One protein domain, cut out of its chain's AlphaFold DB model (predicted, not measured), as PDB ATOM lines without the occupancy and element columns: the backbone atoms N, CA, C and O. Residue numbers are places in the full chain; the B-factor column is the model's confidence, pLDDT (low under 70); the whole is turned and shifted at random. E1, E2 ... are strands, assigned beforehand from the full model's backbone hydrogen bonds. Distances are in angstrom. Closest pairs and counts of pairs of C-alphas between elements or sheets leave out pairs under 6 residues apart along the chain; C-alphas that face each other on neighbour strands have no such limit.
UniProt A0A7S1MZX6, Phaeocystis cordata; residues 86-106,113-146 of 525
ATOM      1  N   GLN A  86     -26.299  11.772 -34.115       63.62
ATOM      2  CA  GLN A  86     -26.012  10.341 -34.170       63.62
ATOM      3  C   GLN A  86     -26.007   9.907 -35.635       63.62
ATOM      4  O   GLN A  86     -26.986  10.109 -36.348       63.62
ATOM      5  N   GLN A  87     -24.883   9.362 -36.093       74.94
ATOM      6  CA  GLN A  87     -24.651   9.011 -37.492       74.94
ATOM      7  C   GLN A  87     -24.280   7.534 -37.572       74.94
ATOM      8  O   GLN A  87     -23.354   7.092 -36.892       74.94
ATOM      9  N   THR A  88     -25.034   6.777 -38.361       78.00
ATOM     10  CA  THR A  88     -24.902   5.325 -38.535       78.00
ATOM     11  C   THR A  88     -24.877   4.986 -40.014       78.00
ATOM     12  O   THR A  88     -25.618   5.572 -40.801       78.00
ATOM     13  N   VAL A  89     -24.056   4.012 -40.389       74.81
ATOM     14  CA  VAL A  89     -23.989   3.466 -41.743       74.81
ATOM     15  C   VAL A  89     -24.392   2.009 -41.683       74.81
ATOM     16  O   VAL A  89     -23.866   1.249 -40.871       74.81
ATOM     17  N   HIS A  90     -25.325   1.635 -42.547       84.62
ATOM     18  CA  HIS A  90     -25.813   0.273 -42.691       84.62
ATOM     19  C   HIS A  90     -25.516  -0.255 -44.089       84.62
ATOM     20  O   HIS A  90     -25.427   0.525 -45.033       84.62
ATOM     21  N   ILE A  91     -25.428  -1.570 -44.227       82.06
ATOM     22  CA  ILE A  91     -25.193  -2.273 -45.483       82.06
ATOM     23  C   ILE A  91     -26.295  -3.300 -45.743       82.06
ATOM     24  O   ILE A  91     -26.840  -3.886 -44.805       82.06
ATOM     25  N   ARG A  92     -26.638  -3.513 -47.015       85.31
ATOM     26  CA  ARG A  92     -27.600  -4.527 -47.459       85.31
ATOM     27  C   ARG A  92     -27.081  -5.268 -48.683       85.31
ATOM     28  O   ARG A  92     -26.696  -4.642 -49.670       85.31
ATOM     29  N   GLY A  93     -27.125  -6.598 -48.630       68.38
ATOM     30  CA  GLY A  93     -26.665  -7.454 -49.721       68.38
ATOM     31  C   GLY A  93     -27.603  -7.519 -50.934       68.38
ATOM     32  O   GLY A  93     -28.782  -7.170 -50.826       68.38
ATOM     33  N   PRO A  94     -27.109  -8.035 -52.078       57.97
ATOM     34  CA  PRO A  94     -27.877  -8.169 -53.323       57.97
ATOM     35  C   PRO A  94     -29.142  -9.028 -53.192       57.97
ATOM     36  O   PRO A  94     -30.088  -8.860 -53.956       57.97
ATOM     37  N   GLY A  95     -29.161  -9.950 -52.223       62.44
ATOM     38  CA  GLY A  95     -30.295 -10.833 -51.931       62.44
ATOM     39  C   GLY A  95     -31.450 -10.171 -51.167       62.44
ATOM     40  O   GLY A  95     -32.462 -10.822 -50.936       62.44
ATOM     41  N   GLY A  96     -31.321  -8.897 -50.774       61.19
ATOM     42  CA  GLY A  96     -32.392  -8.141 -50.112       61.19
ATOM     43  C   GLY A  96     -32.591  -8.440 -48.620       61.19
ATOM     44  O   GLY A  96     -33.603  -8.029 -48.055       61.19
ATOM     45  N   GLU A  97     -31.651  -9.130 -47.973       68.69
ATOM     46  CA  GLU A  97     -31.707  -9.412 -46.532       68.69
ATOM     47  C   GLU A  97     -31.505  -8.147 -45.669       68.69
ATOM     48  O   GLU A  97     -31.169  -7.074 -46.164       68.69
ATOM     49  N   SER A  98     -31.784  -8.252 -44.367       81.00
ATOM     50  CA  SER A  98     -31.833  -7.141 -43.403       81.00
ATOM     51  C   SER A  98     -30.606  -6.217 -43.417       81.00
ATOM     52  O   SER A  98     -29.480  -6.673 -43.590       81.00
ATOM     53  N   TRP A  99     -30.823  -4.926 -43.139       84.88
ATOM     54  CA  TRP A  99     -29.753  -3.945 -42.928       84.88
ATOM     55  C   TRP A  99     -28.837  -4.348 -41.768       84.88
ATOM     56  O   TRP A  99     -29.320  -4.605 -40.664       84.88
ATOM     57  N   VAL A 100     -27.526  -4.333 -42.006       87.69
ATOM     58  CA  VAL A 100     -26.496  -4.569 -40.987       87.69
ATOM     59  C   VAL A 100     -25.732  -3.275 -40.742       87.69
ATOM     60  O   VAL A 100     -25.249  -2.659 -41.684       87.69
ATOM     61  N   GLU A 101     -25.610  -2.845 -39.491       90.69
ATOM     62  CA  GLU A 101     -24.803  -1.673 -39.144       90.69
ATOM     63  C   GLU A 101     -23.309  -1.983 -39.319       90.69
ATOM     64  O   GLU A 101     -22.794  -2.922 -38.715       90.69
ATOM     65  N   VAL A 102     -22.613  -1.178 -40.121       87.94
ATOM     66  CA  VAL A 102     -21.173  -1.328 -40.405       87.94
ATOM     67  C   VAL A 102     -20.322  -0.237 -39.767       87.94
ATOM     68  O   VAL A 102     -19.130  -0.440 -39.543       87.94
ATOM     69  N   ALA A 103     -20.905   0.924 -39.447       87.56
ATOM     70  CA  ALA A 103     -20.182   2.004 -38.782       87.56
ATOM     71  C   ALA A 103     -21.099   2.988 -38.043       87.56
ATOM     72  O   ALA A 103     -22.252   3.200 -38.415       87.56
ATOM     73  N   ARG A 104     -20.535   3.671 -37.037       88.00
ATOM     74  CA  ARG A 104     -21.124   4.850 -36.376       88.00
ATOM     75  C   ARG A 104     -20.230   6.066 -36.531       88.00
ATOM     76  O   ARG A 104     -19.587   6.519 -35.586       88.00
ATOM     77  N   THR A 105     -20.124   6.547 -37.759       82.31
ATOM     78  CA  THR A 105     -19.191   7.608 -38.128       82.31
ATOM     79  C   THR A 105     -19.851   8.604 -39.068       82.31
ATOM     80  O   THR A 105     -20.794   8.286 -39.788       82.31
ATOM     81  N   ARG A 106     -19.304   9.823 -39.097       78.31
ATOM     82  CA  ARG A 106     -19.719  10.874 -40.038       78.31
ATOM     83  C   ARG A 106     -19.369  10.565 -41.494       78.31
ATOM     84  O   ARG A 106     -19.926  11.149 -42.415       78.31
ATOM     85  N   ASP A 113     -15.257  -6.041 -49.045       86.81
ATOM     86  CA  ASP A 113     -16.407  -6.839 -48.607       86.81
ATOM     87  C   ASP A 113     -17.751  -6.140 -48.869       86.81
ATOM     88  O   ASP A 113     -18.783  -6.800 -48.978       86.81
ATOM     89  N   ASP A 114     -17.737  -4.817 -49.044       86.94
ATOM     90  CA  ASP A 114     -18.945  -4.039 -49.303       86.94
ATOM     91  C   ASP A 114     -19.341  -4.055 -50.784       86.94
ATOM     92  O   ASP A 114     -20.456  -3.670 -51.128       86.94
ATOM     93  N   ILE A 115     -18.459  -4.513 -51.683       83.81
ATOM     94  CA  ILE A 115     -18.708  -4.520 -53.130       83.81
ATOM     95  C   ILE A 115     -19.995  -5.295 -53.446       83.81
ATOM     96  O   ILE A 115     -20.233  -6.394 -52.947       83.81
ATOM     97  N   GLY A 116     -20.846  -4.704 -54.285       83.62
ATOM     98  CA  GLY A 116     -22.157  -5.237 -54.651       83.62
ATOM     99  C   GLY A 116     -23.262  -4.988 -53.619       83.62
ATOM    100  O   GLY A 116     -24.418  -5.293 -53.903       83.62
ATOM    101  N   HIS A 117     -22.953  -4.406 -52.460       87.44
ATOM    102  CA  HIS A 117     -23.938  -4.094 -51.427       87.44
ATOM    103  C   HIS A 117     -24.385  -2.635 -51.494       87.44
ATOM    104  O   HIS A 117     -23.619  -1.749 -51.863       87.44
ATOM    105  N   VAL A 118     -25.623  -2.367 -51.092       88.88
ATOM    106  CA  VAL A 118     -26.148  -1.004 -50.943       88.88
ATOM    107  C   VAL A 118     -25.798  -0.479 -49.557       88.88
ATOM    108  O   VAL A 118     -26.008  -1.181 -48.567       88.88
ATOM    109  N   LEU A 119     -25.329   0.767 -49.470       90.62
ATOM    110  CA  LEU A 119     -25.104   1.448 -48.199       90.62
ATOM    111  C   LEU A 119     -26.249   2.407 -47.891       90.62
ATOM    112  O   LEU A 119     -26.724   3.119 -48.770       90.62
ATOM    113  N   LYS A 120     -26.656   2.462 -46.623       91.75
ATOM    114  CA  LYS A 120     -27.606   3.438 -46.086       91.75
ATOM    115  C   LYS A 120     -26.929   4.264 -45.008       91.75
ATOM    116  O   LYS A 120     -26.577   3.743 -43.952       91.75
ATOM    117  N   TYR A 121     -26.790   5.556 -45.258       90.38
ATOM    118  CA  TYR A 121     -26.359   6.532 -44.271       90.38
ATOM    119  C   TYR A 121     -27.580   7.090 -43.547       90.38
ATOM    120  O   TYR A 121     -28.476   7.634 -44.183       90.38
ATOM    121  N   GLU A 122     -27.619   6.963 -42.228       90.00
ATOM    122  CA  GLU A 122     -28.716   7.409 -41.378       90.00
ATOM    123  C   GLU A 122     -28.193   8.423 -40.354       90.00
ATOM    124  O   GLU A 122     -27.225   8.163 -39.638       90.00
ATOM    125  N   CYS A 123     -28.823   9.597 -40.303       85.88
ATOM    126  CA  CYS A 123     -28.455  10.689 -39.410       85.88
ATOM    127  C   CYS A 123     -29.658  11.112 -38.570       85.88
ATOM    128  O   CYS A 123     -30.675  11.553 -39.108       85.88
ATOM    129  N   VAL A 124     -29.515  11.026 -37.249       82.56
ATOM    130  CA  VAL A 124     -30.522  11.455 -36.277       82.56
ATOM    131  C   VAL A 124     -30.005  12.701 -35.553       82.56
ATOM    132  O   VAL A 124     -28.978  12.634 -34.865       82.56
ATOM    133  N   PRO A 125     -30.660  13.863 -35.703       76.06
ATOM    134  CA  PRO A 125     -30.268  15.066 -34.984       76.06
ATOM    135  C   PRO A 125     -30.712  14.975 -33.523       76.06
ATOM    136  O   PRO A 125     -31.905  14.997 -33.232       76.06
ATOM    137  N   VAL A 126     -29.765  14.916 -32.590       72.06
ATOM    138  CA  VAL A 126     -30.064  14.787 -31.162       72.06
ATOM    139  C   VAL A 126     -29.879  16.135 -30.459       72.06
ATOM    140  O   VAL A 126     -28.879  16.837 -30.642       72.06
ATOM    141  N   SER A 127     -30.859  16.521 -29.638       67.38
ATOM    142  CA  SER A 127     -30.718  17.672 -28.740       67.38
ATOM    143  C   SER A 127     -29.916  17.267 -27.502       67.38
ATOM    144  O   SER A 127     -30.159  16.204 -26.930       67.38
ATOM    145  N   LYS A 128     -29.007  18.133 -27.031       65.75
ATOM    146  CA  LYS A 128     -28.308  17.944 -25.745       65.75
ATOM    147  C   LYS A 128     -29.280  17.826 -24.563       65.75
ATOM    148  O   LYS A 128     -28.970  17.155 -23.586       65.75
ATOM    149  N   GLU A 129     -30.448  18.455 -24.667       69.06
ATOM    150  CA  GLU A 129     -31.475  18.495 -23.619       69.06
ATOM    151  C   GLU A 129     -32.388  17.261 -23.644       69.06
ATOM    152  O   GLU A 129     -32.976  16.897 -22.629       69.06
ATOM    153  N   GLN A 130     -32.483  16.582 -24.793       62.47
ATOM    154  CA  GLN A 130     -33.232  15.336 -24.960       62.47
ATOM    155  C   GLN A 130     -32.427  14.349 -25.817       62.47
ATOM    156  O   GLN A 130     -32.693  14.215 -27.014       62.47
ATOM    157  N   PRO A 131     -31.482  13.599 -25.214       58.91
ATOM    158  CA  PRO A 131     -30.627  12.649 -25.934       58.91
ATOM    159  C   PRO A 131     -31.390  11.492 -26.605       58.91
ATOM    160  O   PRO A 131     -30.818  10.744 -27.385       58.91
ATOM    161  N   HIS A 132     -32.674  11.330 -26.272       57.59
ATOM    162  CA  HIS A 132     -33.563  10.273 -26.761       57.59
ATOM    163  C   HIS A 132     -34.825  10.851 -27.432       57.59
ATOM    164  O   HIS A 132     -35.784  10.123 -27.681       57.59
ATOM    165  N   GLY A 133     -34.863  12.168 -27.680       51.72
ATOM    166  CA  GLY A 133     -35.979  12.816 -28.365       51.72
ATOM    167  C   GLY A 133     -36.009  12.379 -29.828       51.72
ATOM    168  O   GLY A 133     -35.068  12.658 -30.566       51.72
ATOM    169  N   MET A 134     -37.065  11.668 -30.227       59.03
ATOM    170  CA  MET A 134     -37.230  11.084 -31.562       59.03
ATOM    171  C   MET A 134     -37.452  12.173 -32.623       59.03
ATOM    172  O   MET A 134     -38.580  12.460 -33.022       59.03
ATOM    173  N   THR A 135     -36.378  12.799 -33.088       61.75
ATOM    174  CA  THR A 135     -36.375  13.486 -34.380       61.75
ATOM    175  C   THR A 135     -36.337  12.436 -35.491       61.75
ATOM    176  O   THR A 135     -35.739  11.370 -35.339       61.75
ATOM    177  N   ALA A 136     -37.022  12.698 -36.607       71.94
ATOM    178  CA  ALA A 136     -37.005  11.780 -37.740       71.94
ATOM    179  C   ALA A 136     -35.571  11.636 -38.278       71.94
ATOM    180  O   ALA A 136     -34.879  12.637 -38.478       71.94
ATOM    181  N   ALA A 137     -35.138  10.396 -38.502       76.62
ATOM    182  CA  ALA A 137     -33.846  10.113 -39.103       76.62
ATOM    183  C   ALA A 137     -33.852  10.533 -40.579       76.62
ATOM    184  O   ALA A 137     -34.766  10.184 -41.328       76.62
ATOM    185  N   SER A 138     -32.818  11.252 -41.006       83.56
ATOM    186  CA  SER A 138     -32.565  11.502 -42.424       83.56
ATOM    187  C   SER A 138     -31.725  10.362 -42.981       83.56
ATOM    188  O   SER A 138     -30.633  10.103 -42.471       83.56
ATOM    189  N   THR A 139     -32.208   9.704 -44.033       88.25
ATOM    190  CA  THR A 139     -31.515   8.577 -44.669       88.25
ATOM    191  C   THR A 139     -31.110   8.880 -46.107       88.25
ATOM    192  O   THR A 139     -31.868   9.503 -46.848       88.25
ATOM    193  N   LEU A 140     -29.946   8.380 -46.516       87.50
ATOM    194  CA  LEU A 140     -29.465   8.369 -47.897       87.50
ATOM    195  C   LEU A 140     -29.020   6.947 -48.248       87.50
ATOM    196  O   LEU A 140     -28.207   6.381 -47.522       87.50
ATOM    197  N   GLU A 141     -29.520   6.392 -49.349       89.44
ATOM    198  CA  GLU A 141     -29.057   5.109 -49.890       89.44
ATOM    199  C   GLU A 141     -28.138   5.339 -51.095       89.44
ATOM    200  O   GLU A 141     -28.337   6.279 -51.869       89.44
ATOM    201  N   THR A 142     -27.112   4.504 -51.238       85.19
ATOM    202  CA  THR A 142     -26.232   4.488 -52.410       85.19
ATOM    203  C   THR A 142     -26.744   3.499 -53.456       85.19
ATOM    204  O   THR A 142     -27.555   2.626 -53.168       85.19
ATOM    205  N   GLU A 143     -26.208   3.560 -54.671       83.31
ATOM    206  CA  GLU A 143     -26.189   2.374 -55.537       83.31
ATOM    207  C   GLU A 143     -25.289   1.283 -54.919       83.31
ATOM    208  O   GLU A 143     -24.497   1.593 -54.013       83.31
ATOM    209  N   PRO A 144     -25.373   0.016 -55.374       85.06
ATOM    210  CA  PRO A 144     -24.433  -1.018 -54.964       85.06
ATOM    211  C   PRO A 144     -22.983  -0.545 -55.100       85.06
ATOM    212  O   PRO A 144     -22.602   0.004 -56.137       85.06
ATOM    213  N   VAL A 145     -22.172  -0.749 -54.060       81.88
ATOM    214  CA  VAL A 145     -20.758  -0.358 -54.049       81.88
ATOM    215  C   VAL A 145     -20.068  -1.015 -55.239       81.88
ATOM    216  O   VAL A 145     -19.979  -2.241 -55.338       81.88
ATOM    217  N   ALA A 146     -19.597  -0.196 -56.174       75.56
ATOM    218  CA  ALA A 146     -18.865  -0.682 -57.327       75.56
ATOM    219  C   ALA A 146     -17.441  -1.092 -56.912       75.56
ATOM    220  O   ALA A 146     -16.854  -0.453 -56.032       75.56
TER     221      ALA A 146
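Overview. This is residues 86 to 106 and 113 to 146 of the 525 residues of a protein of Phaeocystis cordata (UniProt A0A7S1MZX6). A single narrow, twisted sheet of four strands makes a rod, with two long inner strands, E1 and E3, side by side and a short strand at each edge, E2 beside E1 and E4 beside E3. The loop of residues 127 to 137 extends the rod past the end of E3, and the loop of residues 93 to 99 lies at the other end. The printed part has 55 residues with four named strands, E1, E2, E3 and E4 along the chain, and no named helix; the sheet's order is E2 E1 E3 E4, antiparallel throughout. The class is all strand, with 24 of the 55 residues in named elements, under half. The whole is loose, with a radius of gyration of the C-alphas of 12.9 A, and spans 40 by 19 by 15 A.

Along the chain. E1, residues 86 to 92, begins at C-alpha 86 (-26.012, 10.341, -34.170) and is 20.0 A long. E2 is residues 100 to 103, 9.4 A. E3, residues 118 to 126, is the longest strand at 25.6 A. E4, residues 138 to 141, is 10.4 A long and ends at C-alpha 141 (-29.057, 5.109, -49.890).

Arrangement. E1 and E3 are antiparallel at 162 degrees; N 88 and O 122 are within hydrogen-bond range at 2.9 A. E1 and E2 form a hairpin, antiparallel at 133 degrees, with N 100 and O 91 at 2.9 A. E3 and E4 form a hairpin, antiparallel at 170 degrees, with N 121 and O 140 at 2.8 A. E2 is apart from E4 and from E3. The sheet is only just strongly twisted, its C-alphas lying up to 4.2 A off its best plane.

Size, cuts and confidence. The C-alphas farthest apart, of Gly 95 and Glu 129, are 40.8 A apart. Residues 107 to 112 are not printed, and C-alphas 106 and 113 are 20.0 A apart across the cut. The link E3 to E4 is long, with 11 residues. Mean pLDDT of the printed part is 78.0; residue 86, residues 93 to 97 and residues 127 to 135 are under 70.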